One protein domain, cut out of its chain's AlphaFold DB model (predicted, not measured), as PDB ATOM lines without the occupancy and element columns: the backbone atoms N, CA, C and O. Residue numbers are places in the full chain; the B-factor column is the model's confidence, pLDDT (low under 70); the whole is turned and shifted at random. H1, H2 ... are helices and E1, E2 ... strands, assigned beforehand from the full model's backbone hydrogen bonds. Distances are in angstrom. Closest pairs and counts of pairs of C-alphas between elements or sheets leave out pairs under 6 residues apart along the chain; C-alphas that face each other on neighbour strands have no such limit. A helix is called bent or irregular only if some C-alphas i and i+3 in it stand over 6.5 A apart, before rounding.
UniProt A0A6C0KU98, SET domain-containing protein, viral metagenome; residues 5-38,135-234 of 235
ATOM      1  N   ILE A   5    -145.022 -23.179-104.672       97.00
ATOM      2  CA  ILE A   5    -145.508 -24.155-103.695       97.00
ATOM      3  C   ILE A   5    -146.342 -23.365-102.692       97.00
ATOM      4  O   ILE A   5    -145.849 -22.403-102.096       97.00
ATOM      5  N   SER A   6    -147.603 -23.753-102.523       96.81
ATOM      6  CA  SER A   6    -148.516 -23.090-101.600       96.81
ATOM      7  C   SER A   6    -148.017 -23.199-100.162       96.81
ATOM      8  O   SER A   6    -147.573 -24.257 -99.716       96.81
ATOM      9  N   LYS A   7    -148.152 -22.110 -99.398       97.00
ATOM     10  CA  LYS A   7    -147.852 -22.104 -97.957       97.00
ATOM     11  C   LYS A   7    -148.803 -23.001 -97.162       97.00
ATOM     12  O   LYS A   7    -148.483 -23.347 -96.034       97.00
ATOM     13  N   SER A   8    -149.936 -23.390 -97.747       97.56
ATOM     14  CA  SER A   8    -150.925 -24.273 -97.127       97.56
ATOM     15  C   SER A   8    -150.501 -25.741 -97.099       97.56
ATOM     16  O   SER A   8    -151.173 -26.546 -96.457       97.56
ATOM     17  N   ILE A   9    -149.398 -26.100 -97.767       98.12
ATOM     18  CA  ILE A   9    -148.838 -27.453 -97.757       98.12
ATOM     19  C   ILE A   9    -147.394 -27.455 -97.253       98.12
ATOM     20  O   ILE A   9    -146.651 -26.484 -97.393       98.12
ATOM     21  N   LYS A  10    -146.971 -28.579 -96.677       97.50
ATOM     22  CA  LYS A  10    -145.605 -28.784 -96.195       97.50
ATOM     23  C   LYS A  10    -145.111 -30.172 -96.562       97.50
ATOM     24  O   LYS A  10    -145.792 -31.160 -96.300       97.50
ATOM     25  N   LEU A  11    -143.902 -30.242 -97.118       96.44
ATOM     26  CA  LEU A  11    -143.200 -31.510 -97.289       96.44
ATOM     27  C   LEU A  11    -142.753 -32.014 -95.914       96.44
ATOM     28  O   LEU A  11    -141.993 -31.344 -95.208       96.44
ATOM     29  N   ILE A  12    -143.223 -33.195 -95.534       94.50
ATOM     30  CA  ILE A  12    -142.758 -33.921 -94.358       94.50
ATOM     31  C   ILE A  12    -141.878 -35.060 -94.861       94.50
ATOM     32  O   ILE A  12    -142.302 -35.843 -95.700       94.50
ATOM     33  N   ASN A  13    -140.649 -35.136 -94.357       88.12
ATOM     34  CA  ASN A  13    -139.708 -36.206 -94.669       88.12
ATOM     35  C   ASN A  13    -139.020 -36.643 -93.370       88.12
ATOM     36  O   ASN A  13    -138.073 -36.009 -92.907       88.12
ATOM     37  N   ASN A  14    -139.568 -37.671 -92.731       87.94
ATOM     38  CA  ASN A  14    -139.012 -38.303 -91.540       87.94
ATOM     39  C   ASN A  14    -139.308 -39.812 -91.554       87.94
ATOM     40  O   ASN A  14    -139.967 -40.322 -92.455       87.94
ATOM     41  N   SER A  15    -138.845 -40.541 -90.535       76.75
ATOM     42  CA  SER A  15    -138.996 -42.004 -90.463       76.75
ATOM     43  C   SER A  15    -140.445 -42.508 -90.429       76.75
ATOM     44  O   SER A  15    -140.670 -43.693 -90.661       76.75
ATOM     45  N   LYS A  16    -141.424 -41.644 -90.128       71.00
ATOM     46  CA  LYS A  16    -142.847 -42.003 -90.013       71.00
ATOM     47  C   LYS A  16    -143.692 -41.532 -91.195       71.00
ATOM     48  O   LYS A  16    -144.722 -42.138 -91.463       71.00
ATOM     49  N   ARG A  17    -143.317 -40.423 -91.837       78.69
ATOM     50  CA  ARG A  17    -144.092 -39.758 -92.891       78.69
ATOM     51  C   ARG A  17    -143.159 -39.193 -93.953       78.69
ATOM     52  O   ARG A  17    -142.191 -38.503 -93.627       78.69
ATOM     53  N   TYR A  18    -143.504 -39.445 -95.205       88.31
ATOM     54  CA  TYR A  18    -142.801 -38.947 -96.377       88.31
ATOM     55  C   TYR A  18    -143.844 -38.486 -97.389       88.31
ATOM     56  O   TYR A  18    -144.572 -39.335 -97.875       88.31
ATOM     57  N   GLY A  19    -143.956 -37.188 -97.668       95.19
ATOM     58  CA  GLY A  19    -144.940 -36.641 -98.611       95.19
ATOM     59  C   GLY A  19    -145.397 -35.228 -98.251       95.19
ATOM     60  O   GLY A  19    -144.985 -34.668 -97.229       95.19
ATOM     61  N   TYR A  20    -146.240 -34.626 -99.088       98.12
ATOM     62  CA  TYR A  20    -146.863 -33.337 -98.780       98.12
ATOM     63  C   TYR A  20    -148.095 -33.509 -97.897       98.12
ATOM     64  O   TYR A  20    -148.933 -34.367 -98.151       98.12
ATOM     65  N   TYR A  21    -148.228 -32.647 -96.892       98.19
ATOM     66  CA  TYR A  21    -149.380 -32.587 -95.994       98.19
ATOM     67  C   TYR A  21    -149.960 -31.178 -95.972       98.19
ATOM     68  O   TYR A  21    -149.211 -30.198 -96.007       98.19
ATOM     69  N   ALA A  22    -151.281 -31.077 -95.877       98.38
ATOM     70  CA  ALA A  22    -151.966 -29.818 -95.645       98.38
ATOM     71  C   ALA A  22    -151.690 -29.349 -94.209       98.38
ATOM     72  O   ALA A  22    -151.771 -30.135 -93.265       98.38
ATOM     73  N   ILE A  23    -151.357 -28.071 -94.033       98.00
ATOM     74  CA  ILE A  23    -151.161 -27.459 -92.704       98.00
ATOM     75  C   ILE A  23    -152.314 -26.531 -92.300       98.00
ATOM     76  O   ILE A  23    -152.339 -26.002 -91.192       98.00
ATOM     77  N   GLN A  24    -153.283 -26.365 -93.195       97.81
ATOM     78  CA  GLN A  24    -154.550 -25.670 -93.005       97.81
ATOM     79  C   GLN A  24    -155.586 -26.284 -93.952       97.81
ATOM     80  O   GLN A  24    -155.222 -27.065 -94.830       97.81
ATOM     81  N   ASP A  25    -156.855 -25.921 -93.791       98.44
ATOM     82  CA  ASP A  25    -157.894 -26.321 -94.738       98.44
ATOM     83  C   ASP A  25    -157.627 -25.694 -96.121       98.44
ATOM     84  O   ASP A  25    -157.237 -24.526 -96.229       98.44
ATOM     85  N   ILE A  26    -157.814 -26.484 -97.180       98.25
ATOM     86  CA  ILE A  26    -157.605 -26.085 -98.577       98.25
ATOM     87  C   ILE A  26    -158.894 -26.390 -99.347       98.25
ATOM     88  O   ILE A  26    -159.295 -27.554 -99.381       98.25
ATOM     89  N   PRO A  27    -159.544 -25.394 -99.968       96.88
ATOM     90  CA  PRO A  27    -160.720 -25.631-100.799       96.88
ATOM     91  C   PRO A  27    -160.416 -26.532-102.001       96.88
ATOM     92  O   PRO A  27    -159.276 -26.601-102.472       96.88
ATOM     93  N   ALA A  28    -161.441 -27.185-102.542       94.81
ATOM     94  CA  ALA A  28    -161.376 -27.817-103.855       94.81
ATOM     95  C   ALA A  28    -160.926 -26.819-104.940       94.81
ATOM     96  O   ALA A  28    -161.170 -25.619-104.829       94.81
ATOM     97  N   MET A  29    -160.296 -27.328-106.001       94.75
ATOM     98  CA  MET A  29    -159.858 -26.569-107.184       94.75
ATOM     99  C   MET A  29    -158.763 -25.526-106.903       94.75
ATOM    100  O   MET A  29    -158.445 -24.699-107.753       94.75
ATOM    101  N   SER A  30    -158.112 -25.607-105.741       96.44
ATOM    102  CA  SER A  30    -156.983 -24.747-105.389       96.44
ATOM    103  C   SER A  30    -155.700 -25.231-106.058       96.44
ATOM    104  O   SER A  30    -155.336 -26.403-105.926       96.44
ATOM    105  N   ILE A  31    -154.954 -24.325-106.698       97.38
ATOM    106  CA  ILE A  31    -153.590 -24.605-107.167       97.38
ATOM    107  C   ILE A  31    -152.649 -24.625-105.958       97.38
ATOM    108  O   ILE A  31    -152.484 -23.630-105.252       97.38
ATOM    109  N   ILE A  32    -152.010 -25.767-105.718       97.75
ATOM    110  CA  ILE A  32    -151.126 -25.982-104.562       97.75
ATOM    111  C   ILE A  32    -149.647 -26.045-104.940       97.75
ATOM    112  O   ILE A  32    -148.790 -25.813-104.084       97.75
ATOM    113  N   LEU A  33    -149.337 -26.356-106.199       97.62
ATOM    114  CA  LEU A  33    -147.973 -26.436-106.704       97.62
ATOM    115  C   LEU A  33    -147.959 -26.162-108.208       97.62
ATOM    116  O   LEU A  33    -148.784 -26.695-108.943       97.62
ATOM    117  N   ILE A  34    -147.010 -25.343-108.655       96.00
ATOM    118  CA  ILE A  34    -146.698 -25.117-110.068       96.00
ATOM    119  C   ILE A  34    -145.216 -25.422-110.236       96.00
ATOM    120  O   ILE A  34    -144.382 -24.831-109.548       96.00
ATOM    121  N   GLU A  35    -144.868 -26.338-111.131       93.69
ATOM    122  CA  GLU A  35    -143.473 -26.660-111.419       93.69
ATOM    123  C   GLU A  35    -143.238 -26.721-112.924       93.69
ATOM    124  O   GLU A  35    -143.909 -27.447-113.655       93.69
ATOM    125  N   THR A  36    -142.264 -25.943-113.390       90.25
ATOM    126  CA  THR A  36    -141.793 -26.019-114.776       90.25
ATOM    127  C   THR A  36    -140.796 -27.164-114.924       90.25
ATOM    128  O   THR A  36    -139.941 -27.338-114.046       90.25
ATOM    129  N   ALA A  37    -140.870 -27.897-116.039       82.81
ATOM    130  CA  ALA A  37    -139.916 -28.928-116.432       82.81
ATOM    131  C   ALA A  37    -138.473 -28.467-116.191       82.81
ATOM    132  O   ALA A  37    -138.080 -27.362-116.566       82.81
ATOM    133  N   LYS A  38    -137.686 -29.297-115.499       73.75
ATOM    134  CA  LYS A  38    -136.324 -28.922-115.077       73.75
ATOM    135  C   LYS A  38    -135.247 -29.298-116.081       73.75
ATOM    136  O   LYS A  38    -134.107 -28.861-115.933       73.75
ATOM    137  N   PHE A 135    -139.183 -32.350-109.525       91.81
ATOM    138  CA  PHE A 135    -138.564 -32.664-108.234       91.81
ATOM    139  C   PHE A 135    -139.491 -32.400-107.058       91.81
ATOM    140  O   PHE A 135    -139.396 -33.109-106.060       91.81
ATOM    141  N   ASN A 136    -140.368 -31.398-107.144       93.88
ATOM    142  CA  ASN A 136    -141.347 -31.156-106.092       93.88
ATOM    143  C   ASN A 136    -142.600 -32.004-106.339       93.88
ATOM    144  O   ASN A 136    -143.048 -32.670-105.413       93.88
ATOM    145  N   GLY A 137    -143.105 -32.063-107.575       94.31
ATOM    146  CA  GLY A 137    -144.244 -32.918-107.939       94.31
ATOM    147  C   GLY A 137    -144.027 -34.403-107.612       94.31
ATOM    148  O   GLY A 137    -144.933 -35.071-107.125       94.31
ATOM    149  N   ALA A 138    -142.794 -34.900-107.759       93.56
ATOM    150  CA  ALA A 138    -142.415 -36.282-107.442       93.56
ATOM    151  C   ALA A 138    -142.562 -36.673-105.955       93.56
ATOM    152  O   ALA A 138    -142.429 -37.842-105.606       93.56
ATOM    153  N   MET A 139    -142.815 -35.709-105.064       94.94
ATOM    154  CA  MET A 139    -142.984 -35.960-103.630       94.94
ATOM    155  C   MET A 139    -144.434 -36.280-103.234       94.94
ATOM    156  O   MET A 139    -144.678 -36.619-102.076       94.94
ATOM    157  N   PHE A 140    -145.408 -36.144-104.140       97.06
ATOM    158  CA  PHE A 140    -146.786 -36.562-103.871       97.06
ATOM    159  C   PHE A 140    -146.901 -38.075-103.973       97.06
ATOM    160  O   PHE A 140    -146.593 -38.632-105.021       97.06
ATOM    161  N   ASN A 141    -147.375 -38.732-102.915       96.75
ATOM    162  CA  ASN A 141    -147.577 -40.179-102.898       96.75
ATOM    163  C   ASN A 141    -148.811 -40.602-103.694       96.75
ATOM    164  O   ASN A 141    -149.678 -39.800-104.030       96.75
ATOM    165  N   HIS A 142    -148.928 -41.904-103.932       96.38
ATOM    166  CA  HIS A 142    -150.084 -42.478-104.598       96.38
ATOM    167  C   HIS A 142    -151.269 -42.755-103.664       96.38
ATOM    168  O   HIS A 142    -151.109 -43.354-102.602       96.38
ATOM    169  N   SER A 143    -152.482 -42.508-104.157       96.88
ATOM    170  CA  SER A 143    -153.711 -43.169-103.704       96.88
ATOM    171  C   SER A 143    -154.587 -43.551-104.905       96.88
ATOM    172  O   SER A 143    -154.577 -42.870-105.926       96.88
ATOM    173  N   CYS A 144    -155.381 -44.631-104.812       95.06
ATOM    174  CA  CYS A 144    -156.416 -44.935-105.825       95.06
ATOM    175  C   CYS A 144    -157.705 -44.107-105.636       95.06
ATOM    176  O   CYS A 144    -158.651 -44.248-106.414       95.06
ATOM    177  N   ILE A 145    -157.728 -43.297-104.579       94.62
ATOM    178  CA  ILE A 145    -158.669 -42.219-104.279       94.62
ATOM    179  C   ILE A 145    -157.823 -40.992-103.908       94.62
ATOM    180  O   ILE A 145    -157.729 -40.657-102.724       94.62
ATOM    181  N   PRO A 146    -157.092 -40.401-104.874       96.62
ATOM    182  CA  PRO A 146    -156.280 -39.217-104.612       96.62
ATOM    183  C   PRO A 146    -157.095 -38.031-104.057       96.62
ATOM    184  O   PRO A 146    -158.305 -38.070-103.816       96.62
ATOM    185  N   ASN A 147    -156.428 -36.930-103.780       97.25
ATOM    186  CA  ASN A 147    -157.104 -35.684-103.417       97.25
ATOM    187  C   ASN A 147    -156.504 -34.475-104.138       97.25
ATOM    188  O   ASN A 147    -156.984 -33.352-103.973       97.25
ATOM    189  N   ILE A 148    -155.553 -34.743-105.031       97.25
ATOM    190  CA  ILE A 148    -155.044 -33.817-106.024       97.25
ATOM    191  C   ILE A 148    -155.005 -34.500-107.394       97.25
ATOM    192  O   ILE A 148    -155.106 -35.722-107.494       97.25
ATOM    193  N   LYS A 149    -154.835 -33.702-108.442       95.31
ATOM    194  CA  LYS A 149    -154.406 -34.152-109.771       95.31
ATOM    195  C   LYS A 149    -153.380 -33.169-110.310       95.31
ATOM    196  O   LYS A 149    -153.348 -32.017-109.868       95.31
ATOM    197  N   PHE A 150    -152.608 -33.587-111.305       94.19
ATOM    198  CA  PHE A 150    -151.860 -32.645-112.125       94.19
ATOM    199  C   PHE A 150    -152.619 -32.282-113.411       94.19
ATOM    200  O   PHE A 150    -153.432 -33.056-113.926       94.19
ATOM    201  N   ILE A 151    -152.338 -31.095-113.938       93.31
ATOM    202  CA  ILE A 151    -152.736 -30.626-115.262       93.31
ATOM    203  C   ILE A 151    -151.471 -30.107-115.946       93.31
ATOM    204  O   ILE A 151    -150.742 -29.297-115.372       93.31
ATOM    205  N   GLN A 152    -151.197 -30.612-117.146       91.75
ATOM    206  CA  GLN A 152    -150.035 -30.231-117.945       91.75
ATOM    207  C   GLN A 152    -150.444 -29.164-118.964       91.75
ATOM    208  O   GLN A 152    -151.357 -29.397-119.752       91.75
ATOM    209  N   ASP A 153    -149.749 -28.028-118.961       90.00
ATOM    210  CA  ASP A 153    -149.863 -26.976-119.974       90.00
ATOM    211  C   ASP A 153    -148.456 -26.650-120.496       90.00
ATOM    212  O   ASP A 153    -147.620 -26.055-119.808       90.00
ATOM    213  N   GLY A 154    -148.151 -27.166-121.689       87.50
ATOM    214  CA  GLY A 154    -146.802 -27.169-122.248       87.50
ATOM    215  C   GLY A 154    -145.791 -27.865-121.328       87.50
ATOM    216  O   GLY A 154    -145.925 -29.048-120.999       87.50
ATOM    217  N   ASN A 155    -144.763 -27.119-120.912       86.31
ATOM    218  CA  ASN A 155    -143.717 -27.578-119.995       86.31
ATOM    219  C   ASN A 155    -143.996 -27.224-118.521       86.31
ATOM    220  O   ASN A 155    -143.098 -27.340-117.683       86.31
ATOM    221  N   ILE A 156    -145.208 -26.766-118.195       89.81
ATOM    222  CA  ILE A 156    -145.615 -26.388-116.841       89.81
ATOM    223  C   ILE A 156    -146.624 -27.406-116.313       89.81
ATOM    224  O   ILE A 156    -147.577 -27.786-116.991       89.81
ATOM    225  N   MET A 157    -146.408 -27.831-115.074       92.94
ATOM    226  CA  MET A 157    -147.260 -28.780-114.370       92.94
ATOM    227  C   MET A 157    -147.941 -28.077-113.202       92.94
ATOM    228  O   MET A 157    -147.269 -27.532-112.324       92.94
ATOM    229  N   TYR A 158    -149.270 -28.107-113.191       95.25
ATOM    230  CA  TYR A 158    -150.117 -27.536-112.147       95.25
ATOM    231  C   TYR A 158    -150.709 -28.665-111.320       95.25
ATOM    232  O   TYR A 158    -151.410 -29.510-111.865       95.25
ATOM    233  N   PHE A 159    -150.475 -28.673-110.015       97.12
ATOM    234  CA  PHE A 159    -151.126 -29.601-109.098       97.12
ATOM    235  C   PHE A 159    -152.263 -28.876-108.395       97.12
ATOM    236  O   PHE A 159    -152.060 -27.815-107.794       97.12
ATOM    237  N   VAL A 160    -153.455 -29.457-108.482       97.38
ATOM    238  CA  VAL A 160    -154.701 -28.852-108.010       97.38
ATOM    239  C   VAL A 160    -155.448 -29.811-107.099       97.38
ATOM    240  O   VAL A 160    -155.440 -31.022-107.331       97.38
ATOM    241  N   THR A 161    -156.100 -29.290-106.061       97.12
ATOM    242  CA  THR A 161    -156.991 -30.088-105.211       97.12
ATOM    243  C   THR A 161    -158.267 -30.443-105.973       97.12
ATOM    244  O   THR A 161    -158.828 -29.621-106.692       97.12
ATOM    245  N   ILE A 162    -158.760 -31.671-105.820       95.75
ATOM    246  CA  ILE A 162    -160.004 -32.120-106.487       95.75
ATOM    247  C   ILE A 162    -161.225 -32.104-105.561       95.75
ATOM    248  O   ILE A 162    -162.352 -32.320-105.992       95.75
ATOM    249  N   ARG A 163    -160.983 -31.891-104.269       95.12
ATOM    250  CA  ARG A 163    -161.964 -31.768-103.192       95.12
ATOM    251  C   ARG A 163    -161.368 -30.891-102.096       95.12
ATOM    252  O   ARG A 163    -160.160 -30.657-102.101       95.12
ATOM    253  N   ASP A 164    -162.186 -30.493-101.134       97.06
ATOM    254  CA  ASP A 164    -161.680 -29.860 -99.921       97.06
ATOM    255  C   ASP A 164    -160.724 -30.807 -99.178       97.06
ATOM    256  O   ASP A 164    -160.979 -32.014 -99.065       97.06
ATOM    257  N   ILE A 165    -159.626 -30.252 -98.673       98.31
ATOM    258  CA  ILE A 165    -158.586 -30.936 -97.900       98.31
ATOM    259  C   ILE A 165    -158.581 -30.345 -96.498       98.31
ATOM    260  O   ILE A 165    -158.483 -29.126 -96.348       98.31
ATOM    261  N   LYS A 166    -158.671 -31.181 -95.465       98.56
ATOM    262  CA  LYS A 166    -158.543 -30.726 -94.080       98.56
ATOM    263  C   LYS A 166    -157.091 -30.614 -93.646       98.56
ATOM    264  O   LYS A 166    -156.227 -31.365 -94.103       98.56
ATOM    265  N   SER A 167    -156.829 -29.694 -92.719       98.31
ATOM    266  CA  SER A 167    -155.522 -29.600 -92.067       98.31
ATOM    267  C   SER A 167    -155.088 -30.959 -91.501       98.31
ATOM    268  O   SER A 167    -155.861 -31.655 -90.843       98.31
ATOM    269  N   GLY A 168    -153.842 -31.344 -91.771       97.62
ATOM    270  CA  GLY A 168    -153.259 -32.620 -91.366       97.62
ATOM    271  C   GLY A 168    -153.460 -33.774 -92.353       97.62
ATOM    272  O   GLY A 168    -152.790 -34.797 -92.188       97.62
ATOM    273  N   GLU A 169    -154.312 -33.634 -93.376       97.88
ATOM    274  CA  GLU A 169    -154.416 -34.626 -94.452       97.88
ATOM    275  C   GLU A 169    -153.153 -34.642 -95.324       97.88
ATOM    276  O   GLU A 169    -152.548 -33.609 -95.612       97.88
ATOM    277  N   GLU A 170    -152.763 -35.833 -95.772       98.00
ATOM    278  CA  GLU A 170    -151.726 -36.005 -96.790       98.00
ATOM    279  C   GLU A 170    -152.300 -35.741 -98.184       98.00
ATOM    280  O   GLU A 170    -153.459 -36.061 -98.455       98.00
ATOM    281  N   LEU A 171    -151.487 -35.178 -99.074       98.50
ATOM    282  CA  LEU A 171    -151.849 -34.955-100.467       98.50
ATOM    283  C   LEU A 171    -151.352 -36.116-101.333       98.50
ATOM    284  O   LEU A 171    -150.157 -36.415-101.369       98.50
ATOM    285  N   PHE A 172    -152.284 -36.743-102.045       97.94
ATOM    286  CA  PHE A 172    -152.055 -37.923-102.868       97.94
ATOM    287  C   PHE A 172    -152.456 -37.681-104.318       97.94
ATOM    288  O   PHE A 172    -153.570 -37.224-104.575       97.94
ATOM    289  N   ASP A 173    -151.585 -38.090-105.236       96.00
ATOM    290  CA  ASP A 173    -151.813 -38.162-106.682       96.00
ATOM    291  C   ASP A 173    -152.161 -39.607-107.122       96.00
ATOM    292  O   ASP A 173    -152.089 -40.564-106.338       96.00
ATOM    293  N   ASN A 174    -152.545 -39.813-108.386       94.06
ATOM    294  CA  ASN A 174    -152.721 -41.140-108.977       94.06
ATOM    295  C   ASN A 174    -151.580 -41.522-109.929       94.06
ATOM    296  O   ASN A 174    -151.316 -40.854-110.917       94.06
ATOM    297  N   TYR A 175    -150.981 -42.695-109.724       93.88
ATOM    298  CA  TYR A 175    -149.906 -43.203-110.585       93.88
ATOM    299  C   TYR A 175    -150.400 -44.198-111.641       93.88
ATOM    300  O   TYR A 175    -149.644 -44.679-112.477       93.88
ATOM    301  N   VAL A 176    -151.673 -44.586-111.571       93.19
ATOM    302  CA  VAL A 176    -152.259 -45.630-112.416       93.19
ATOM    303  C   VAL A 176    -153.618 -45.196-112.935       93.19
ATOM    304  O   VAL A 176    -154.308 -44.395-112.309       93.19
ATOM    305  N   ASN A 177    -154.035 -45.790-114.053       91.94
ATOM    306  CA  ASN A 177    -155.374 -45.591-114.594       91.94
ATOM    307  C   ASN A 177    -156.431 -46.104-113.595       91.94
ATOM    308  O   ASN A 177    -156.495 -47.300-113.291       91.94
ATOM    309  N   LEU A 178    -157.270 -45.191-113.098       91.75
ATOM    310  CA  LEU A 178    -158.296 -45.484-112.096       91.75
ATOM    311  C   LEU A 178    -159.474 -46.317-112.628       91.75
ATOM    312  O   LEU A 178    -160.251 -46.815-111.814       91.75
ATOM    313  N   ASN A 179    -159.588 -46.513-113.945       90.31
ATOM    314  CA  ASN A 179    -160.607 -47.357-114.582       90.31
ATOM    315  C   ASN A 179    -160.256 -48.857-114.572       90.31
ATOM    316  O   ASN A 179    -161.085 -49.692-114.944       90.31
ATOM    317  N   LEU A 180    -159.027 -49.208-114.186       90.44
ATOM    318  CA  LEU A 180    -158.568 -50.590-114.018       90.44
ATOM    319  C   LEU A 180    -159.136 -51.211-112.742       90.44
ATOM    320  O   LEU A 180    -159.433 -50.487-111.795       90.44
ATOM    321  N   CYS A 181    -159.224 -52.541-112.677       89.75
ATOM    322  CA  CYS A 181    -159.623 -53.238-111.451       89.75
ATOM    323  C   CYS A 181    -158.510 -53.209-110.383       89.75
ATOM    324  O   CYS A 181    -157.359 -52.872-110.668       89.75
ATOM    325  N   ASN A 182    -158.835 -53.589-109.141       91.44
ATOM    326  CA  ASN A 182    -157.877 -53.615-108.030       91.44
ATOM    327  C   ASN A 182    -156.596 -54.398-108.374       91.44
ATOM    328  O   ASN A 182    -155.496 -53.869-108.224       91.44
ATOM    329  N   GLN A 183    -156.742 -55.619-108.901       91.31
ATOM    330  CA  GLN A 183    -155.612 -56.491-109.228       91.31
ATOM    331  C   GLN A 183    -154.681 -55.862-110.272       91.31
ATOM    332  O   GLN A 183    -153.461 -55.899-110.119       91.31
ATOM    333  N   GLU A 184    -155.244 -55.237-111.308       92.12
ATOM    334  CA  GLU A 184    -154.486 -54.541-112.352       92.12
ATOM    335  C   GLU A 184    -153.741 -53.321-111.792       92.12
ATOM    336  O   GLU A 184    -152.557 -53.144-112.087       92.12
ATOM    337  N   ARG A 185    -154.398 -52.508-110.948       94.06
ATOM    338  CA  ARG A 185    -153.757 -51.365-110.272       94.06
ATOM    339  C   ARG A 185    -152.596 -51.832-109.393       94.06
ATOM    340  O   ARG A 185    -151.489 -51.324-109.538       94.06
ATOM    341  N   GLN A 186    -152.813 -52.838-108.544       93.56
ATOM    342  CA  GLN A 186    -151.776 -53.400-107.671       93.56
ATOM    343  C   GLN A 186    -150.603 -53.971-108.470       93.56
ATOM    344  O   GLN A 186    -149.452 -53.707-108.134       93.56
ATOM    345  N   LYS A 187    -150.874 -54.713-109.553       91.75
ATOM    346  CA  LYS A 187    -149.825 -55.264-110.420       91.75
ATOM    347  C   LYS A 187    -148.934 -54.153-110.982       91.75
ATOM    348  O   LYS A 187    -147.718 -54.274-110.880       91.75
ATOM    349  N   ARG A 188    -149.529 -53.075-111.511       91.44
ATOM    350  CA  ARG A 188    -148.788 -51.925-112.062       91.44
ATOM    351  C   ARG A 188    -147.971 -51.194-110.998       91.44
ATOM    352  O   ARG A 188    -146.800 -50.906-111.225       91.44
ATOM    353  N   LEU A 189    -148.561 -50.942-109.829       92.56
ATOM    354  CA  LEU A 189    -147.872 -50.269-108.724       92.56
ATOM    355  C   LEU A 189    -146.670 -51.074-108.221       92.56
ATOM    356  O   LEU A 189    -145.595 -50.515-108.013       92.56
ATOM    357  N   ILE A 190    -146.817 -52.395-108.102       90.50
ATOM    358  CA  ILE A 190    -145.720 -53.277-107.696       90.50
ATOM    359  C   ILE A 190    -144.630 -53.311-108.766       90.50
ATOM    360  O   ILE A 190    -143.461 -53.200-108.417       90.50
ATOM    361  N   SER A 191    -144.985 -53.464-110.046       85.69
ATOM    362  CA  SER A 191    -143.983 -53.584-111.109       85.69
ATOM    363  C   SER A 191    -143.200 -52.290-111.322       85.69
ATOM    364  O   SER A 191    -141.983 -52.339-111.459       85.69
ATOM    365  N   GLN A 192    -143.874 -51.134-111.329       86.19
ATOM    366  CA  GLN A 192    -143.253 -49.850-111.678       86.19
ATOM    367  C   GLN A 192    -142.682 -49.091-110.475       86.19
ATOM    368  O   GLN A 192    -141.653 -48.433-110.603       86.19
ATOM    369  N   TYR A 193    -143.325 -49.185-109.309       88.50
ATOM    370  CA  TYR A 193    -142.964 -48.391-108.128       88.50
ATOM    371  C   TYR A 193    -142.563 -49.245-106.919       88.50
ATOM    372  O   TYR A 193    -142.071 -48.722-105.919       88.50
ATOM    373  N   GLY A 194    -142.761 -50.564-106.975       88.19
ATOM    374  CA  GLY A 194    -142.261 -51.487-105.957       88.19
ATOM    375  C   GLY A 194    -143.038 -51.470-104.642       88.19
ATOM    376  O   GLY A 194    -142.493 -51.898-103.621       88.19
ATOM    377  N   PHE A 195    -144.288 -50.994-104.638       90.25
ATOM    378  CA  PHE A 195    -145.136 -50.955-103.442       90.25
ATOM    379  C   PHE A 195    -146.557 -51.478-103.701       90.25
ATOM    380  O   PHE A 195    -147.024 -51.545-104.836       90.25
ATOM    381  N   ARG A 196    -147.243 -51.865-102.618       93.00
ATOM    382  CA  ARG A 196    -148.677 -52.194-102.607       93.00
ATOM    383  C   ARG A 196    -149.462 -51.008-102.064       93.00
ATOM    384  O   ARG A 196    -149.069 -50.436-101.051       93.00
ATOM    385  N   CYS A 197    -150.557 -50.648-102.726       95.12
ATOM    386  CA  CYS A 197    -151.422 -49.567-102.258       95.12
ATOM    387  C   CYS A 197    -152.422 -50.086-101.225       95.12
ATOM    388  O   CYS A 197    -153.136 -51.049-101.502       95.12
ATOM    389  N   ASN A 198    -152.518 -49.401-100.087       94.56
ATOM    390  CA  ASN A 198    -153.414 -49.752 -98.981       94.56
ATOM    391  C   ASN A 198    -154.481 -48.666 -98.743       94.56
ATOM    392  O   ASN A 198    -154.954 -48.484 -97.633       94.56
ATOM    393  N   CYS A 199    -154.844 -47.881 -99.765       94.50
ATOM    394  CA  CYS A 199    -155.940 -46.914 -99.622       94.50
ATOM    395  C   CYS A 199    -157.294 -47.634 -99.448       94.50
ATOM    396  O   CYS A 199    -157.445 -48.770 -99.903       94.50
ATOM    397  N   ASN A 200    -158.323 -46.942 -98.949       91.56
ATOM    398  CA  ASN A 200    -159.659 -47.521 -98.704       91.56
ATOM    399  C   ASN A 200    -160.287 -48.211 -99.937       91.56
ATOM    400  O   ASN A 200    -160.998 -49.211 -99.812       91.56
ATOM    401  N   ARG A 201    -160.019 -47.711-101.153       92.12
ATOM    402  CA  ARG A 201    -160.464 -48.360-102.402       92.12
ATOM    403  C   ARG A 201    -159.757 -49.695-102.665       92.12
ATOM    404  O   ARG A 201    -160.302 -50.563-103.333       92.12
ATOM    405  N   CYS A 202    -158.527 -49.846-102.188       91.62
ATOM    406  CA  CYS A 202    -157.777 -51.087-102.318       91.62
ATOM    407  C   CYS A 202    -158.092 -52.093-101.207       91.62
ATOM    408  O   CYS A 202    -158.058 -53.291-101.477       91.62
ATOM    409  N   GLU A 203    -158.414 -51.615-100.003       88.00
ATOM    410  CA  GLU A 203    -158.809 -52.458 -98.865       88.00
ATOM    411  C   GLU A 203    -160.239 -52.994 -98.989       88.00
ATOM    412  O   GLU A 203    -160.520 -54.114 -98.567       88.00
ATOM    413  N   SER A 204    -161.144 -52.239 -99.619       77.12
ATOM    414  CA  SER A 204    -162.451 -52.769-100.010       77.12
ATOM    415  C   SER A 204    -162.291 -53.696-101.219       77.12
ATOM    416  O   SER A 204    -162.291 -53.262-102.369       77.12
ATOM    417  N   VAL A 205    -162.080 -54.989-100.949       66.62
ATOM    418  CA  VAL A 205    -161.876 -56.030-101.967       66.62
ATOM    419  C   VAL A 205    -163.192 -56.317-102.701       66.62
ATOM    420  O   VAL A 205    -163.872 -57.303-102.439       66.62
ATOM    421  N   GLU A 206    -163.561 -55.445-103.636       70.81
ATOM    422  CA  GLU A 206    -164.580 -55.746-104.642       70.81
ATOM    423  C   GLU A 206    -163.955 -56.644-105.716       70.81
ATOM    424  O   GLU A 206    -162.945 -56.294-106.336       70.81
ATOM    425  N   SER A 207    -164.536 -57.823-105.937       61.03
ATOM    426  CA  SER A 207    -163.972 -58.835-106.840       61.03
ATOM    427  C   SER A 207    -164.151 -58.499-108.325       61.03
ATOM    428  O   SER A 207    -163.393 -58.998-109.157       61.03
ATOM    429  N   SER A 208    -165.117 -57.639-108.676       76.12
ATOM    430  CA  SER A 208    -165.432 -57.303-110.068       76.12
ATOM    431  C   SER A 208    -165.062 -55.863-110.441       76.12
ATOM    432  O   SER A 208    -165.288 -54.910-109.691       76.12
ATOM    433  N   ARG A 209    -164.518 -55.695-111.656       79.56
ATOM    434  CA  ARG A 209    -164.138 -54.384-112.211       79.56
ATOM    435  C   ARG A 209    -165.328 -53.430-112.323       79.56
ATOM    436  O   ARG A 209    -165.168 -52.240-112.076       79.56
ATOM    437  N   SER A 210    -166.501 -53.940-112.700       82.38
ATOM    438  CA  SER A 210    -167.708 -53.129-112.870       82.38
ATOM    439  C   SER A 210    -168.194 -52.564-111.538       82.38
ATOM    440  O   SER A 210    -168.454 -51.367-111.467       82.38
ATOM    441  N   VAL A 211    -168.262 -53.373-110.476       82.19
ATOM    442  CA  VAL A 211    -168.728 -52.913-109.157       82.19
ATOM    443  C   VAL A 211    -167.784 -51.860-108.572       82.19
ATOM    444  O   VAL A 211    -168.248 -50.791-108.171       82.19
ATOM    445  N   ASP A 212    -166.465 -52.095-108.614       85.38
ATOM    446  CA  ASP A 212    -165.463 -51.096-108.204       85.38
ATOM    447  C   ASP A 212    -165.602 -49.802-109.023       85.38
ATOM    448  O   ASP A 212    -165.666 -48.710-108.457       85.38
ATOM    449  N   TYR A 213    -165.726 -49.904-110.352       84.38
ATOM    450  CA  TYR A 213    -165.915 -48.733-111.204       84.38
ATOM    451  C   TYR A 213    -167.190 -47.962-110.846       84.38
ATOM    452  O   TYR A 213    -167.112 -46.763-110.599       84.38
ATOM    453  N   TYR A 214    -168.355 -48.609-110.749       86.75
ATOM    454  CA  TYR A 214    -169.614 -47.917-110.444       86.75
ATOM    455  C   TYR A 214    -169.593 -47.223-109.080       86.75
ATOM    456  O   TYR A 214    -170.136 -46.120-108.957       86.75
ATOM    457  N   LYS A 215    -168.924 -47.818-108.086       88.62
ATOM    458  CA  LYS A 215    -168.738 -47.233-106.752       88.62
ATOM    459  C   LYS A 215    -167.913 -45.944-106.796       88.62
ATOM    460  O   LYS A 215    -168.269 -44.973-106.133       88.62
ATOM    461  N   TYR A 216    -166.853 -45.908-107.605       90.00
ATOM    462  CA  TYR A 216    -165.929 -44.769-107.691       90.00
ATOM    463  C   TYR A 216    -166.127 -43.877-108.928       90.00
ATOM    464  O   TYR A 216    -165.417 -42.885-109.078       90.00
ATOM    465  N   ARG A 217    -167.115 -44.149-109.792       90.00
ATOM    466  CA  ARG A 217    -167.293 -43.446-111.078       90.00
ATOM    467  C   ARG A 217    -167.435 -41.935-110.933       90.00
ATOM    468  O   ARG A 217    -166.819 -41.202-111.689       90.00
ATOM    469  N   LYS A 218    -168.213 -41.468-109.945       87.62
ATOM    470  CA  LYS A 218    -168.437 -40.028-109.724       87.62
ATOM    471  C   LYS A 218    -167.126 -39.327-109.393       87.62
ATOM    472  O   LYS A 218    -166.880 -38.214-109.832       87.62
ATOM    473  N   TYR A 219    -166.299 -40.013-108.618       87.56
ATOM    474  CA  TYR A 219    -165.001 -39.533-108.199       87.56
ATOM    475  C   TYR A 219    -164.001 -39.526-109.372       87.56
ATOM    476  O   TYR A 219    -163.310 -38.534-109.575       87.56
ATOM    477  N   ILE A 220    -163.982 -40.578-110.198       89.38
ATOM    478  CA  ILE A 220    -163.151 -40.639-111.413       89.38
ATOM    479  C   ILE A 220    -163.549 -39.526-112.397       89.38
ATOM    480  O   ILE A 220    -162.692 -38.770-112.841       89.38
ATOM    481  N   GLN A 221    -164.849 -39.363-112.651       89.56
ATOM    482  CA  GLN A 221    -165.381 -38.304-113.515       89.56
ATOM    483  C   GLN A 221    -165.035 -36.905-112.999       89.56
ATOM    484  O   GLN A 221    -164.704 -36.024-113.784       89.56
ATOM    485  N   LEU A 222    -165.084 -36.684-111.679       87.12
ATOM    486  CA  LEU A 222    -164.671 -35.413-111.085       87.12
ATOM    487  C   LEU A 222    -163.206 -35.097-111.411       87.12
ATOM    488  O   LEU A 222    -162.903 -33.980-111.820       87.12
ATOM    489  N   MET A 223    -162.306 -36.079-111.289       87.44
ATOM    490  CA  MET A 223    -160.906 -35.874-111.663       87.44
ATOM    491  C   MET A 223    -160.736 -35.572-113.149       87.44
ATOM    492  O   MET A 223    -159.917 -34.730-113.500       87.44
ATOM    493  N   GLU A 224    -161.476 -36.249-114.024       87.75
ATOM    494  CA  GLU A 224    -161.389 -36.049-115.475       87.75
ATOM    495  C   GLU A 224    -161.892 -34.656-115.891       87.75
ATOM    496  O   GLU A 224    -161.312 -34.044-116.784       87.75
ATOM    497  N   ASN A 225    -162.896 -34.116-115.192       89.88
ATOM    498  CA  ASN A 225    -163.581 -32.879-115.577       89.88
ATOM    499  C   ASN A 225    -162.962 -31.581-115.032       89.88
ATOM    500  O   ASN A 225    -163.294 -30.515-115.543       89.88
ATOM    501  N   ILE A 226    -162.102 -31.633-114.007       91.06
ATOM    502  CA  ILE A 226    -161.435 -30.423-113.491       91.06
ATOM    503  C   ILE A 226    -160.429 -29.908-114.524       91.06
ATOM    504  O   ILE A 226    -159.473 -30.619-114.872       91.06
ATOM    505  N   THR A 227    -160.624 -28.663-114.967       92.69
ATOM    506  CA  THR A 227    -159.775 -27.975-115.949       92.69
ATOM    507  C   THR A 227    -158.908 -26.892-115.312       92.69
ATOM    508  O   THR A 227    -159.170 -26.425-114.200       92.69
ATOM    509  N   LEU A 228    -157.861 -26.478-116.034       91.62
ATOM    510  CA  LEU A 228    -156.954 -25.431-115.569       91.62
ATOM    511  C   LEU A 228    -157.671 -24.080-115.439       91.62
ATOM    512  O   LEU A 228    -157.518 -23.422-114.415       91.62
ATOM    513  N   ASP A 229    -158.508 -23.713-116.413       92.44
ATOM    514  CA  ASP A 229    -159.260 -22.449-116.408       92.44
ATOM    515  C   ASP A 229    -160.131 -22.292-115.160       92.44
ATOM    516  O   ASP A 229    -160.170 -21.226-114.546       92.44
ATOM    517  N   GLN A 230    -160.795 -23.375-114.742       89.12
ATOM    518  CA  GLN A 230    -161.614 -23.355-113.535       89.12
ATOM    519  C   GLN A 230    -160.772 -23.136-112.272       89.12
ATOM    520  O   GLN A 230    -161.220 -22.453-111.358       89.12
ATOM    521  N   CYS A 231    -159.561 -23.700-112.221       90.12
ATOM    522  CA  CYS A 231    -158.665 -23.557-111.073       90.12
ATOM    523  C   CYS A 231    -158.034 -22.158-111.024       90.12
ATOM    524  O   CYS A 231    -157.922 -21.566-109.951       90.12
ATOM    525  N   ILE A 232    -157.658 -21.600-112.181       88.44
ATOM    526  CA  ILE A 232    -157.113 -20.241-112.285       88.44
ATOM    527  C   ILE A 232    -158.155 -19.201-111.867       88.44
ATOM    528  O   ILE A 232    -157.806 -18.249-111.180       88.44
ATOM    529  N   ALA A 233    -159.433 -19.387-112.207       76.38
ATOM    530  CA  ALA A 233    -160.503 -18.475-111.791       76.38
ATOM    531  C   ALA A 233    -160.676 -18.374-110.260       76.38
ATOM    532  O   ALA A 233    -161.290 -17.427-109.771       76.38
ATOM    533  N   THR A 234    -160.153 -19.349-109.512       66.75
ATOM    534  CA  THR A 234    -160.222 -19.422-108.046       66.75
ATOM    535  C   THR A 234    -158.897 -19.121-107.335       66.75
ATOM    536  O   THR A 234    -158.877 -19.097-106.104       66.75
TER     537      THR A 234
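AT A GLANCE: This is residues 5 to 38 and 135 to 234 of the 235 residues of the protein "SET domain-containing protein" of viral metagenome (UniProt A0A6C0KU98). Picture two lobes: one holds two small sheets, the hairpin E1 and E2 and the three strands E3, E5, E4; the other holds H1, H2 and the first residues of H3. Loops cross the middle between them, and the kinked H3 runs back to the larger sheet, where H4 follows. The printed part has 134 residues with five named strands, then four named helices; both sheets are antiparallel, and the class is mixed, with under half of the residues in named elements. It is compact, radius of gyration of the C-alphas 15.0 A, spanning 41 by 36 by 30 A.

IN THESE COORDINATES: Find C-alpha 9 at (-148.838, -27.453, -97.757), where E1, residues 9 to 13, begins; E2, 18 to 22, follows. Next come E3, 31 to 36, 14.1 A, E4, 148 to 153, 16.4 A, and E5, 156 to 161, 16.7 A. Then find H1, 182 to 193, 15.8 A, H2, 200 to 203, H3, 209 to 225, 21.8 A, and H4, 228 to 232, ending at C-alpha 232 (-157.113, -20.241, -112.285).

HOW THE PARTS SIT: In the larger sheet look at inner strand E5: N 159 and O 33 of E3 are 2.8 A apart, N 158 and O 151 of E4 2.9 A. In the hairpin E1 and E2, N 10 and O 21 are 2.8 A apart. H4 only grazes the larger sheet; its closest C-alphas to E3 are Cys 231 and Ile 31, 6.5 A. H3 also only grazes it, with residues 223 to 224; it is irregular, C-alphas 215 and 218 being 7.8 A apart, with a kink of 64 degrees near residue 216. H1 is close to H2 but not clearly touching, closest C-alphas Asn 182 and Cys 202, 6.2 A. Every O i to N i+4 pair is within hydrogen-bond range in H1 and H4, 11 of 13 in H3; H2 is too short for one.

THE WHOLE: The C-alphas of Lys 38 and Ser 207 are farthest apart, 41.6 A. Residues 39 to 134 are not printed; C-alphas 38 and 135 are 8.1 A apart across the cut. The link E5 to H1, 20 residues, is long. Mean pLDDT of the printed part is 91.2; residues 205, 207 and 234 are under 70.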